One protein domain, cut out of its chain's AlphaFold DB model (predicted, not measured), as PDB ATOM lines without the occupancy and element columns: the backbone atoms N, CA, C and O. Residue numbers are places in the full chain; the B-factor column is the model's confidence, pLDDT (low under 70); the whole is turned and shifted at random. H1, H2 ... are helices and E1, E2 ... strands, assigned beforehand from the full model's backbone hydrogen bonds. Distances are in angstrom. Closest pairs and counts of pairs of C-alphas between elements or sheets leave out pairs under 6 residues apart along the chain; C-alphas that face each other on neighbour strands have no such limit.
ATOM      1  N   GLU A 230     147.854 121.870 120.787       82.56
ATOM      2  CA  GLU A 230     148.074 121.894 122.245       82.56
ATOM      3  C   GLU A 230     148.309 123.321 122.759       82.56
ATOM      4  O   GLU A 230     147.769 123.707 123.791       82.56
ATOM      5  N   ARG A 231     149.032 124.155 121.995       82.00
ATOM      6  CA  ARG A 231     149.215 125.577 122.344       82.00
ATOM      7  C   ARG A 231     147.922 126.387 122.282       82.00
ATOM      8  O   ARG A 231     147.784 127.353 123.022       82.00
ATOM      9  N   ALA A 232     146.999 126.023 121.392       84.94
ATOM     10  CA  ALA A 232     145.709 126.699 121.296       84.94
ATOM     11  C   ALA A 232     144.801 126.335 122.483       84.94
ATOM     12  O   ALA A 232     144.139 127.209 123.033       84.94
ATOM     13  N   GLU A 233     144.809 125.072 122.919       85.56
ATOM     14  CA  GLU A 233     144.061 124.636 124.106       85.56
ATOM     15  C   GLU A 233     144.620 125.241 125.402       85.56
ATOM     16  O   GLU A 233     143.854 125.612 126.293       85.56
ATOM     17  N   GLU A 234     145.941 125.401 125.494       85.19
ATOM     18  CA  GLU A 234     146.596 126.031 126.641       85.19
ATOM     19  C   GLU A 234     146.285 127.536 126.741       85.19
ATOM     20  O   GLU A 234     145.979 128.014 127.833       85.19
ATOM     21  N   ASP A 235     146.244 128.274 125.620       80.06
ATOM     22  CA  ASP A 235     145.855 129.700 125.615       80.06
ATOM     23  C   ASP A 235     144.371 129.898 125.980       80.06
ATOM     24  O   ASP A 235     144.017 130.829 126.703       80.06
ATOM     25  N   VAL A 236     143.481 128.990 125.554       80.81
ATOM     26  CA  VAL A 236     142.063 129.022 125.964       80.81
ATOM     27  C   VAL A 236     141.914 128.717 127.456       80.81
ATOM     28  O   VAL A 236     141.157 129.407 128.139       80.81
ATOM     29  N   ARG A 237     142.658 127.741 127.995       77.94
ATOM     30  CA  ARG A 237     142.649 127.429 129.434       77.94
ATOM     31  C   ARG A 237     143.167 128.605 130.267       77.94
ATOM     32  O   ARG A 237     142.506 128.992 131.226       77.94
ATOM     33  N   ALA A 238     144.270 129.228 129.854       76.44
ATOM     34  CA  ALA A 238     144.840 130.392 130.532       76.44
ATOM     35  C   ALA A 238     143.910 131.622 130.516       76.44
ATOM     36  O   ALA A 238     143.951 132.435 131.435       76.44
ATOM     37  N   ARG A 239     143.042 131.761 129.501       70.94
ATOM     38  CA  ARG A 239     142.019 132.825 129.446       70.94
ATOM     39  C   ARG A 239     140.776 132.537 130.291       70.94
ATOM     40  O   ARG A 239     140.093 133.483 130.673       70.94
ATOM     41  N   LEU A 240     140.464 131.265 130.550       70.88
ATOM     42  CA  LEU A 240     139.328 130.851 131.383       70.88
ATOM     43  C   LEU A 240     139.671 130.819 132.879       70.88
ATOM     44  O   LEU A 240     138.776 130.968 133.712       70.88
ATOM     45  N   GLU A 241     140.950 130.680 133.233       73.00
ATOM     46  CA  GLU A 241     141.418 130.874 134.603       73.00
ATOM     47  C   GLU A 241     141.413 132.367 134.948       73.00
ATOM     48  O   GLU A 241     142.379 133.105 134.747       73.00
ATOM     49  N   LEU A 242     140.283 132.831 135.482       69.25
ATOM     50  CA  LEU A 242     140.207 134.143 136.108       69.25
ATOM     51  C   LEU A 242     141.323 134.257 137.159       69.25
ATOM     52  O   LEU A 242     141.462 133.358 137.991       69.25
ATOM     53  N   PRO A 243     142.111 135.350 137.161       81.31
ATOM     54  CA  PRO A 243     143.221 135.485 138.088       81.31
ATOM     55  C   PRO A 243     142.706 135.286 139.512       81.31
ATOM     56  O   PRO A 243     141.728 135.928 139.893       81.31
ATOM     57  N   ALA A 244     143.366 134.451 140.320       78.31
ATOM     58  CA  ALA A 244     142.937 134.117 141.687       78.31
ATOM     59  C   ALA A 244     142.587 135.354 142.547       78.31
ATOM     60  O   ALA A 244     141.721 135.314 143.420       78.31
ATOM     61  N   LYS A 245     143.219 136.499 142.255       75.25
ATOM     62  CA  LYS A 245     142.906 137.804 142.857       75.25
ATOM     63  C   LYS A 245     141.472 138.272 142.582       75.25
ATOM     64  O   LYS A 245     140.835 138.811 143.477       75.25
ATOM     65  N   MET A 246     140.961 138.067 141.371       76.12
ATOM     66  CA  MET A 246     139.599 138.425 140.983       76.12
ATOM     67  C   MET A 246     138.569 137.489 141.622       76.12
ATOM     68  O   MET A 246     137.545 137.964 142.100       76.12
ATOM     69  N   GLN A 247     138.882 136.194 141.738       74.94
ATOM     70  CA  GLN A 247     138.056 135.235 142.480       74.94
ATOM     71  C   GLN A 247     137.898 135.649 143.950       74.94
ATOM     72  O   GLN A 247     136.787 135.669 144.470       74.94
ATOM     73  N   LYS A 248     138.983 136.111 144.586       81.06
ATOM     74  CA  LYS A 248     138.962 136.616 145.970       81.06
ATOM     75  C   LYS A 248     138.063 137.849 146.148       81.06
ATOM     76  O   LYS A 248     137.396 137.972 147.170       81.06
ATOM     77  N   LEU A 249     138.025 138.744 145.158       81.44
ATOM     78  CA  LEU A 249     137.155 139.928 145.178       81.44
ATOM     79  C   LEU A 249     135.679 139.569 144.979       81.44
ATOM     80  O   LEU A 249     134.827 140.145 145.649       81.44
ATOM     81  N   ILE A 250     135.379 138.605 144.104       69.88
ATOM     82  CA  ILE A 250     134.010 138.108 143.895       69.88
ATOM     83  C   ILE A 250     133.501 137.434 145.172       69.88
ATOM     84  O   ILE A 250     132.398 137.743 145.610       69.88
ATOM     85  N   SER A 251     134.321 136.602 145.825       75.88
ATOM     86  CA  SER A 251     133.974 135.996 147.117       75.88
ATOM     87  C   SER A 251     133.758 137.037 148.218       75.88
ATOM     88  O   SER A 251     132.822 136.903 148.997       75.88
ATOM     89  N   ALA A 252     134.568 138.100 148.273       79.88
ATOM     90  CA  ALA A 252     134.388 139.171 149.256       79.88
ATOM     91  C   ALA A 252     133.098 139.981 149.021       79.88
ATOM     92  O   ALA A 252     132.377 140.280 149.969       79.88
ATOM     93  N   ALA A 253     132.778 140.303 147.762       76.75
ATOM     94  CA  ALA A 253     131.535 140.991 147.406       76.75
ATOM     95  C   ALA A 253     130.295 140.111 147.645       76.75
ATOM     96  O   ALA A 253     129.264 140.594 148.102       76.75
ATOM     97  N   SER A 254     130.414 138.809 147.380       74.31
ATOM     98  CA  SER A 254     129.402 137.795 147.689       74.31
ATOM     99  C   SER A 254     129.144 137.697 149.197       74.31
ATOM    100  O   SER A 254     127.985 137.673 149.607       74.31
ATOM    101  N   LEU A 255     130.197 137.752 150.024       78.19
ATOM    102  CA  LEU A 255     130.066 137.812 151.483       78.19
ATOM    103  C   LEU A 255     129.309 139.061 151.950       78.19
ATOM    104  O   LEU A 255     128.456 138.958 152.824       78.19
ATOM    105  N   ALA A 256     129.598 140.224 151.359       84.25
ATOM    106  CA  ALA A 256     128.938 141.477 151.728       84.25
ATOM    107  C   ALA A 256     127.426 141.461 151.441       84.25
ATOM    108  O   ALA A 256     126.658 142.084 152.167       84.25
ATOM    109  N   ASN A 257     127.003 140.719 150.416       82.12
ATOM    110  CA  ASN A 257     125.596 140.587 150.043       82.12
ATOM    111  C   ASN A 257     124.891 139.408 150.739       82.12
ATOM    112  O   ASN A 257     123.732 139.147 150.440       82.12
ATOM    113  N   GLY A 258     125.581 138.654 151.603       88.62
ATOM    114  CA  GLY A 258     125.020 137.485 152.295       88.62
ATOM    115  C   GLY A 258     124.741 136.263 151.406       88.62
ATOM    116  O   GLY A 258     124.334 135.221 151.917       88.62
ATOM    117  N   VAL A 259     124.994 136.339 150.094       92.06
ATOM    118  CA  VAL A 259     124.761 135.247 149.135       92.06
ATOM    119  C   VAL A 259     126.088 134.585 148.804       92.06
ATOM    120  O   VAL A 259     126.857 135.125 148.014       92.06
ATOM    121  N   HIS A 260     126.357 133.405 149.368       93.31
ATOM    122  CA  HIS A 260     127.585 132.641 149.124       93.31
ATOM    123  C   HIS A 260     127.264 131.209 148.687       93.31
ATOM    124  O   HIS A 260     127.318 130.246 149.463       93.31
ATOM    125  N   CYS A 261     126.935 131.072 147.405       95.38
ATOM    126  CA  CYS A 261     126.622 129.800 146.770       95.38
ATOM    127  C   CYS A 261     127.866 129.142 146.144       95.38
ATOM    128  O   CYS A 261     128.780 129.824 145.679       95.38
ATOM    129  N   ILE A 262     127.886 127.806 146.055       94.12
ATOM    130  CA  ILE A 262     128.996 127.041 145.448       94.12
ATOM    131  C   ILE A 262     129.220 127.361 143.961       94.12
ATOM    132  O   ILE A 262     130.313 127.152 143.443       94.12
ATOM    133  N   CYS A 263     128.213 127.901 143.268       94.75
ATOM    134  CA  CYS A 263     128.343 128.346 141.880       94.75
ATOM    135  C   CYS A 263     129.115 129.669 141.740       94.75
ATOM    136  O   CYS A 263     129.361 130.104 140.619       94.75
ATOM    137  N   SER A 264     129.484 130.320 142.854       92.94
ATOM    138  CA  SER A 264     130.122 131.648 142.902       92.94
ATOM    139  C   SER A 264     129.322 132.768 142.221       92.94
ATOM    140  O   SER A 264     129.826 133.877 142.053       92.94
ATOM    141  N   SER A 265     128.076 132.496 141.826       91.81
ATOM    142  CA  SER A 265     127.178 133.499 141.277       91.81
ATOM    143  C   SER A 265     126.545 134.268 142.424       91.81
ATOM    144  O   SER A 265     125.850 133.692 143.258       91.81
ATOM    145  N   SER A 266     126.767 135.577 142.445       89.88
ATOM    146  CA  SER A 266     126.049 136.504 143.322       89.88
ATOM    147  C   SER A 266     124.677 136.886 142.766       89.88
ATOM    148  O   SER A 266     124.001 137.733 143.340       89.88
ATOM    149  N   LEU A 267     124.309 136.364 141.592       89.12
ATOM    150  CA  LEU A 267     123.046 136.697 140.957       89.12
ATOM    151  C   LEU A 267     121.918 135.966 141.671       89.12
ATOM    152  O   LEU A 267     121.969 134.748 141.859       89.12
ATOM    153  N   ASP A 268     120.880 136.719 142.001       89.12
ATOM    154  CA  ASP A 268     119.634 136.191 142.531       89.12
ATOM    155  C   ASP A 268     118.783 135.587 141.408       89.12
ATOM    156  O   ASP A 268     117.774 136.135 140.974       89.12
ATOM    157  N   ILE A 269     119.282 134.493 140.829       90.50
ATOM    158  CA  ILE A 269     118.590 133.759 139.773       90.50
ATOM    159  C   ILE A 269     118.006 132.493 140.387       90.50
ATOM    160  O   ILE A 269     118.690 131.479 140.537       90.50
ATOM    161  N   GLY A 270     116.715 132.561 140.696       93.50
ATOM    162  CA  GLY A 270     115.926 131.427 141.163       93.50
ATOM    163  C   GLY A 270     115.852 131.308 142.687       93.50
ATOM    164  O   GLY A 270     116.333 132.174 143.411       93.50
ATOM    165  N   PRO A 271     115.213 130.241 143.188       96.12
ATOM    166  CA  PRO A 271     114.942 130.098 144.606       96.12
ATOM    167  C   PRO A 271     116.232 129.895 145.400       96.12
ATOM    168  O   PRO A 271     117.097 129.079 145.050       96.12
ATOM    169  N   GLN A 272     116.334 130.642 146.490       96.69
ATOM    170  CA  GLN A 272     117.439 130.584 147.428       96.69
ATOM    171  C   GLN A 272     116.968 130.039 148.773       96.69
ATOM    172  O   GLN A 272     115.789 130.112 149.112       96.69
ATOM    173  N   ILE A 273     117.906 129.480 149.523       97.50
ATOM    174  CA  ILE A 273     117.698 128.938 150.858       97.50
ATOM    175  C   ILE A 273     118.788 129.471 151.785       97.50
ATOM    176  O   ILE A 273     119.970 129.494 151.422       97.50
ATOM    177  N   GLU A 274     118.383 129.924 152.966       97.56
ATOM    178  CA  GLU A 274     119.274 130.429 154.006       97.56
ATOM    179  C   GLU A 274     119.747 129.278 154.897       97.56
ATOM    180  O   GLU A 274     118.955 128.458 155.357       97.56
ATOM    181  N   CYS A 275     121.053 129.186 155.140       97.44
ATOM    182  CA  CYS A 275     121.606 128.204 156.066       97.44
ATOM    183  C   CYS A 275     121.373 128.625 157.523       97.44
ATOM    184  O   CYS A 275     122.001 129.579 157.976       97.44
ATOM    185  N   GLU A 276     120.646 127.832 158.312       97.38
ATOM    186  CA  GLU A 276     120.323 128.153 159.717       97.38
ATOM    187  C   GLU A 276     121.555 128.384 160.605       97.38
ATOM    188  O   GLU A 276     121.517 129.163 161.552       97.38
ATOM    189  N   LYS A 277     122.678 127.718 160.305       96.44
ATOM    190  CA  LYS A 277     123.908 127.848 161.105       96.44
ATOM    191  C   LYS A 277     124.736 129.104 160.831       96.44
ATOM    192  O   LYS A 277     125.430 129.554 161.734       96.44
ATOM    193  N   CYS A 278     124.761 129.609 159.597       96.12
ATOM    194  CA  CYS A 278     125.656 130.714 159.221       96.12
ATOM    195  C   CYS A 278     124.959 131.892 158.540       96.12
ATOM    196  O   CYS A 278     125.640 132.855 158.203       96.12
ATOM    197  N   GLY A 279     123.649 131.813 158.296       96.12
ATOM    198  CA  GLY A 279     122.866 132.851 157.621       96.12
ATOM    199  C   GLY A 279     123.228 133.067 156.147       96.12
ATOM    200  O   GLY A 279     122.776 134.027 155.532       96.12
ATOM    201  N   LEU A 280     124.076 132.215 155.555       95.81
ATOM    202  CA  LEU A 280     124.455 132.360 154.148       95.81
ATOM    203  C   LEU A 280     123.340 131.851 153.236       95.81
ATOM    204  O   LEU A 280     122.873 130.717 153.387       95.81
ATOM    205  N   TRP A 281     123.003 132.660 152.237       96.81
ATOM    206  CA  TRP A 281     122.036 132.337 151.196       96.81
ATOM    207  C   TRP A 281     122.697 131.574 150.047       96.81
ATOM    208  O   TRP A 281     123.782 131.929 149.571       96.81
ATOM    209  N   GLN A 282     122.051 130.497 149.600       96.81
ATOM    210  CA  GLN A 282     122.527 129.631 148.519       96.81
ATOM    211  C   GLN A 282     121.386 129.261 147.581       96.81
ATOM    212  O   GLN A 282     120.252 129.101 148.016       96.81
ATOM    213  N   HIS A 283     121.664 129.067 146.290       97.00
ATOM    214  CA  HIS A 283     120.635 128.596 145.363       97.00
ATOM    215  C   HIS A 283     120.204 127.178 145.739       97.00
ATOM    216  O   HIS A 283     121.041 126.271 145.812       97.00
ATOM    217  N   MET A 284     118.893 126.960 145.889       96.81
ATOM    218  CA  MET A 284     118.324 125.630 146.152       96.81
ATOM    219  C   MET A 284     118.768 124.618 145.096       96.81
ATOM    220  O   MET A 284     118.974 123.441 145.402       96.81
ATOM    221  N   PHE A 285     118.978 125.093 143.863       95.88
ATOM    222  CA  PHE A 285     119.473 124.271 142.774       95.88
ATOM    223  C   PHE A 285     120.871 123.709 143.029       95.88
ATOM    224  O   PHE A 285     121.100 122.504 142.928       95.88
ATOM    225  N   CYS A 286     121.804 124.586 143.390       95.88
ATOM    226  CA  CYS A 286     123.190 124.208 143.631       95.88
ATOM    227  C   CYS A 286     123.313 123.227 144.801       95.88
ATOM    228  O   CYS A 286     124.210 122.386 144.820       95.88
ATOM    229  N   MET A 287     122.369 123.302 145.737       95.62
ATOM    230  CA  MET A 287     122.308 122.459 146.926       95.62
ATOM    231  C   MET A 287     121.448 121.206 146.746       95.62
ATOM    232  O   MET A 287     121.360 120.392 147.659       95.62
ATOM    233  N   ASN A 288     120.856 121.008 145.563       95.12
ATOM    234  CA  ASN A 288     119.983 119.877 145.257       95.12
ATOM    235  C   ASN A 288     118.829 119.703 146.276       95.12
ATOM    236  O   ASN A 288     118.519 118.589 146.723       95.12
ATOM    237  N   MET A 289     118.226 120.831 146.667       95.62
ATOM    238  CA  MET A 289     117.136 120.919 147.651       95.62
ATOM    239  C   MET A 289     115.760 121.148 147.011       95.62
ATOM    240  O   MET A 289     114.781 121.379 147.711       95.62
ATOM    241  N   PHE A 290     115.651 121.078 145.682       94.69
ATOM    242  CA  PHE A 290     114.358 121.215 145.015       94.69
ATOM    243  C   PHE A 290     113.380 120.116 145.441       94.69
ATOM    244  O   PHE A 290     113.682 118.930 145.314       94.69
ATOM    245  N   GLY A 291     112.205 120.532 145.924       92.62
ATOM    246  CA  GLY A 291     111.128 119.632 146.348       92.62
ATOM    247  C   GLY A 291     111.388 118.889 147.661       92.62
ATOM    248  O   GLY A 291     110.692 117.918 147.941       92.62
ATOM    249  N   LYS A 292     112.391 119.302 148.441       94.31
ATOM    250  CA  LYS A 292     112.649 118.786 149.791       94.31
ATOM    251  C   LYS A 292     112.232 119.831 150.816       94.31
ATOM    252  O   LYS A 292     112.383 121.022 150.547       94.31
ATOM    253  N   ASP A 293     111.775 119.376 151.978       94.88
ATOM    254  CA  ASP A 293     111.516 120.264 153.108       94.88
ATOM    255  C   ASP A 293     112.806 121.007 153.476       94.88
ATOM    256  O   ASP A 293     113.890 120.420 153.571       94.88
ATOM    257  N   THR A 294     112.686 122.326 153.584       96.44
ATOM    258  CA  THR A 294     113.807 123.253 153.778       96.44
ATOM    259  C   THR A 294     114.076 123.570 155.245       96.44
ATOM    260  O   THR A 294     115.078 124.219 155.543       96.44
ATOM    261  N   ASP A 295     113.210 123.107 156.146       96.44
ATOM    262  CA  ASP A 295     113.351 123.290 157.589       96.44
ATOM    263  C   ASP A 295     114.623 122.589 158.078       96.44
ATOM    264  O   ASP A 295     114.852 121.410 157.795       96.44
ATOM    265  N   GLY A 296     115.488 123.305 158.797       96.44
ATOM    266  CA  GLY A 296     116.749 122.741 159.271       96.44
ATOM    267  C   GLY A 296     117.885 122.767 158.249       96.44
ATOM    268  O   GLY A 296     118.855 122.018 158.406       96.44
ATOM    269  N   TYR A 297     117.797 123.550 157.168       97.19
ATOM    270  CA  TYR A 297     118.838 123.529 156.140       97.19
ATOM    271  C   TYR A 297     120.199 124.024 156.658       97.19
ATOM    272  O   TYR A 297     120.361 125.138 157.158       97.19
ATOM    273  N   VAL A 298     121.226 123.190 156.457       96.94
ATOM    274  CA  VAL A 298     122.623 123.483 156.797       96.94
ATOM    275  C   VAL A 298     123.498 123.316 155.557       96.94
ATOM    276  O   VAL A 298     123.579 122.230 154.981       96.94
ATOM    277  N   CYS A 299     124.204 124.379 155.160       96.19
ATOM    278  CA  CYS A 299     125.055 124.364 153.973       96.19
ATOM    279  C   CYS A 299     126.251 123.410 154.100       96.19
ATOM    280  O   CYS A 299     126.707 123.088 155.198       96.19
ATOM    281  N   ASN A 300     126.837 123.023 152.964       93.56
ATOM    282  CA  ASN A 300     127.993 122.117 152.924       93.56
ATOM    283  C   ASN A 300     129.201 122.619 153.729       93.56
ATOM    284  O   ASN A 300     129.973 121.800 154.213       93.56
ATOM    285  N   HIS A 301     129.366 123.937 153.890       93.31
ATOM    286  CA  HIS A 301     130.430 124.509 154.720       93.31
ATOM    287  C   HIS A 301     130.177 124.269 156.212       93.31
ATOM    288  O   HIS A 301     131.053 123.785 156.920       93.31
ATOM    289  N   CYS A 302     128.957 124.528 156.677       94.62
ATOM    290  CA  CYS A 302     128.557 124.287 158.061       94.62
ATOM    291  C   CYS A 302     128.401 122.796 158.387       94.62
ATOM    292  O   CYS A 302     128.471 122.399 159.550       94.62
ATOM    293  N   ASN A 303     128.192 121.968 157.363       92.12
ATOM    294  CA  ASN A 303     128.032 120.527 157.486       92.12
ATOM    295  C   ASN A 303     129.359 119.747 157.400       92.12
ATOM    296  O   ASN A 303     129.355 118.517 157.385       92.12
ATOM    297  N   GLN A 304     130.514 120.426 157.365       85.12
ATOM    298  CA  GLN A 304     131.829 119.769 157.295       85.12
ATOM    299  C   GLN A 304     132.110 118.834 158.482       85.12
ATOM    300  O   GLN A 304     132.898 117.901 158.342       85.12
ATOM    301  N   SER A 305     131.421 118.999 159.616       67.56
ATOM    302  CA  SER A 305     131.494 118.040 160.724       67.56
ATOM    303  C   SER A 305     130.810 116.696 160.427       67.56
ATOM    304  O   SER A 305     131.172 115.693 161.040       67.56
ATOM    305  N   LEU A 306     129.869 116.636 159.473       59.47
ATOM    306  CA  LEU A 306     129.175 115.405 159.058       59.47
ATOM    307  C   LEU A 306     129.612 114.903 157.670       59.47
ATOM    308  O   LEU A 306     129.378 113.742 157.323       59.47
ATOM    309  N   ALA A 307     130.266 115.746 156.868       56.09
ATOM    310  CA  ALA A 307     130.646 115.455 155.489       56.09
ATOM    311  C   ALA A 307     131.879 114.537 155.386       56.09
ATOM    312  O   ALA A 307     132.946 114.927 154.924       56.09
ATOM    313  N   LYS A 308     131.717 113.262 155.753       54.34
ATOM    314  CA  LYS A 308     132.596 112.180 155.267       54.34
ATOM    315  C   LYS A 308     132.155 111.625 153.905       54.34
ATOM    316  O   LYS A 308     132.843 110.775 153.350       54.34
ATOM    317  N   LYS A 309     131.023 112.084 153.350       52.88
ATOM    318  CA  LYS A 309     130.582 111.717 151.996       52.88
ATOM    319  C   LYS A 309     130.974 112.808 150.989       52.88
ATOM    320  O   LYS A 309     130.554 113.949 151.169       52.88
ATOM    321  N   PRO A 310     131.753 112.485 149.941       59.09
ATOM    322  CA  PRO A 310     132.085 113.439 148.890       59.09
ATOM    323  C   PRO A 310     130.827 113.838 148.106       59.09
ATOM    324  O   PRO A 310     129.979 112.998 147.805       59.09
ATOM    325  N   TYR A 311     130.719 115.125 147.776       70.12
ATOM    326  CA  TYR A 311     129.681 115.663 146.895       70.12
ATOM    327  C   TYR A 311     129.755 114.994 145.513       70.12
ATOM    328  O   TYR A 311     130.826 114.968 144.905       70.12
ATOM    329  N   ASN A 312     128.630 114.462 145.017       76.56
ATOM    330  CA  ASN A 312     128.544 113.857 143.688       76.56
ATOM    331  C   ASN A 312     127.830 114.807 142.700       76.56
ATOM    332  O   ASN A 312     126.602 114.919 142.749       76.56
ATOM    333  N   PRO A 313     128.561 115.475 141.787       71.19
ATOM    334  CA  PRO A 313     127.971 116.422 140.842       71.19
ATOM    335  C   PRO A 313     127.001 115.768 139.843       71.19
ATOM    336  O   PRO A 313     126.079 116.433 139.373       71.19
ATOM    337  N   GLU A 314     127.151 114.474 139.534       78.00
ATOM    338  CA  GLU A 314     126.249 113.777 138.601       78.00
ATOM    339  C   GLU A 314     124.830 113.635 139.164       78.00
ATOM    340  O   GLU A 314     123.844 113.758 138.436       78.00
ATOM    341  N   GLU A 315     124.711 113.410 140.473       76.19
ATOM    342  CA  GLU A 315     123.420 113.250 141.139       76.19
ATOM    343  C   GLU A 315     122.654 114.578 141.204       76.19
ATOM    344  O   GLU A 315     121.446 114.611 140.956       76.19
ATOM    345  N   ALA A 316     123.368 115.685 141.436       69.75
ATOM    346  CA  ALA A 316     122.805 117.033 141.382       69.75
ATOM    347  C   ALA A 316     122.300 117.390 139.971       69.75
ATOM    348  O   ALA A 316     121.192 117.908 139.819       69.75
ATOM    349  N   LEU A 317     123.063 117.053 138.923       78.50
ATOM    350  CA  LEU A 317     122.653 117.301 137.537       78.50
ATOM    351  C   LEU A 317     121.419 116.474 137.145       78.50
ATOM    352  O   LEU A 317     120.519 116.956 136.454       78.50
ATOM    353  N   LYS A 318     121.346 115.223 137.610       82.12
ATOM    354  CA  LYS A 318     120.196 114.351 137.359       82.12
ATOM    355  C   LYS A 318     118.933 114.900 138.018       82.12
ATOM    356  O   LYS A 318     117.897 114.969 137.358       82.12
ATOM    357  N   ALA A 319     119.029 115.350 139.267       74.88
ATOM    358  CA  ALA A 319     117.923 115.998 139.960       74.88
ATOM    359  C   ALA A 319     117.475 117.295 139.265       74.88
ATOM    360  O   ALA A 319     116.272 117.532 139.155       74.88
ATOM    361  N   PHE A 320     118.405 118.071 138.689       77.19
ATOM    362  CA  PHE A 320     118.044 119.223 137.855       77.19
ATOM    363  C   PHE A 320     117.176 118.841 136.670       77.19
ATOM    364  O   PHE A 320     116.140 119.449 136.439       77.19
ATOM    365  N   SER A 321     117.619 117.843 135.899       81.56
ATOM    366  CA  SER A 321     116.919 117.439 134.682       81.56
ATOM    367  C   SER A 321     115.511 116.940 134.998       81.56
ATOM    368  O   SER A 321     114.578 117.232 134.254       81.56
ATOM    369  N   ALA A 322     115.347 116.253 136.135       80.62
ATOM    370  CA  ALA A 322     114.053 115.801 136.624       80.62
ATOM    371  C   ALA A 322     113.156 116.990 136.994       80.62
ATOM    372  O   ALA A 322     112.007 117.036 136.564       80.62
ATOM    373  N   TYR A 323     113.697 117.985 137.704       79.62
ATOM    374  CA  TYR A 323     112.973 119.207 138.048       79.62
ATOM    375  C   TYR A 323     112.576 120.022 136.810       79.62
ATOM    376  O   TYR A 323     111.402 120.342 136.643       79.62
ATOM    377  N   ALA A 324     113.516 120.289 135.901       81.06
ATOM    378  CA  ALA A 324     113.258 121.015 134.659       81.06
ATOM    379  C   ALA A 324     112.191 120.320 133.798       81.06
ATOM    380  O   ALA A 324     111.380 120.989 133.170       81.06
ATOM    381  N   SER A 325     112.150 118.984 133.823       87.50
ATOM    382  CA  SER A 325     111.113 118.198 133.140       87.50
ATOM    383  C   SER A 325     109.765 118.194 133.870       87.50
ATOM    384  O   SER A 325     108.751 117.867 133.261       87.50
TER     385      SER A 325
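AT A GLANCE: This is residues 230 to 325 of the 483 residues of the protein "PHD domain-containing protein" of Ramazzottius varieornatus (UniProt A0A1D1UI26). A small hairpin of two short strands, E1 and E2, sits in the middle of a core made mostly of loops, with the helices H2 and H3 at its rim and the helix H1 sticking out as a free arm beyond H2. The three helices do not bundle together, and two long stretches with no named element, residues 257 to 271 before the hairpin and residues 284 to 312 after it, make up much of the rest, with residues 304 to 310 of the second sticking out as a free loop. The printed part has 96 residues with three named helices and two named strands, in the order H1, H2, E1, E2, H3; the sheet, E1 - E2, is antiparallel. The class is mostly helix, though under half of the residues, 43 of 96, are in named elements. The whole is loose, with a radius of gyration of the C-alphas of 15.9 A, and spans 49 by 33 by 29 A.

IN THESE COORDINATES: E1 is residues 272 to 274, and its first C-alpha, that of Gln 272, is at (117.439, 130.584, 147.428). E2 is residues 281 to 283. H2 is residues 244 to 256, 18.7 A from first to last C-alpha. H1 is residues 230 to 240, 15.5 A long, beginning with C-alpha 230 at (148.074, 121.894, 122.245). H3 is residues 313 to 325, 18.6 A long, ending with C-alpha 325 at (111.113, 118.198, 133.140).

HOW THE PARTS SIT: E1 and E2 form a hairpin of antiparallel neighbours, with 147 degrees between their N-to-C directions. The C-alphas of Gln 272 and His 283 face each other at 4.3 A, and those of Glu 274 and Trp 281 at 4.4 A. Across the pair, N 273 and O 282 are within hydrogen-bond range at 2.8 A, and N 282 and O 273 at 2.9 A. E2 has its centre 7.4 A from the mean of the C-alphas, the nearest of the elements; H1 is the farthest at 25.5 A. H2 and E2 are apart, and so are E1 and H3. H1, H2 and H3 are apart from one another, and H1 is also apart from E1 and E2. In H1, H2 and H3 every O i to N i+4 pair is within hydrogen-bond range.

THE WHOLE: The C-alphas of Arg 231 and Asp 295, the two farthest apart, are 50.3 A from each other. Residues 230 to 246 stand free, of which 230 to 240 belong to H1 and 244 to 246 to H2; residues 304 to 310 also stand free. Without these stretches the body has 72 residues and spans 35 by 25 by 21 A. The link from H1 to H2 is tight and that from E1 to E2 short; the links from H2 to E1, 15 residues, and from E2 to H3, 29 residues, are long. The printed part has no cut. The mean pLDDT of the printed part is 84.9, and it is under 70 at residues 242, 250, 305 to 310 and 316.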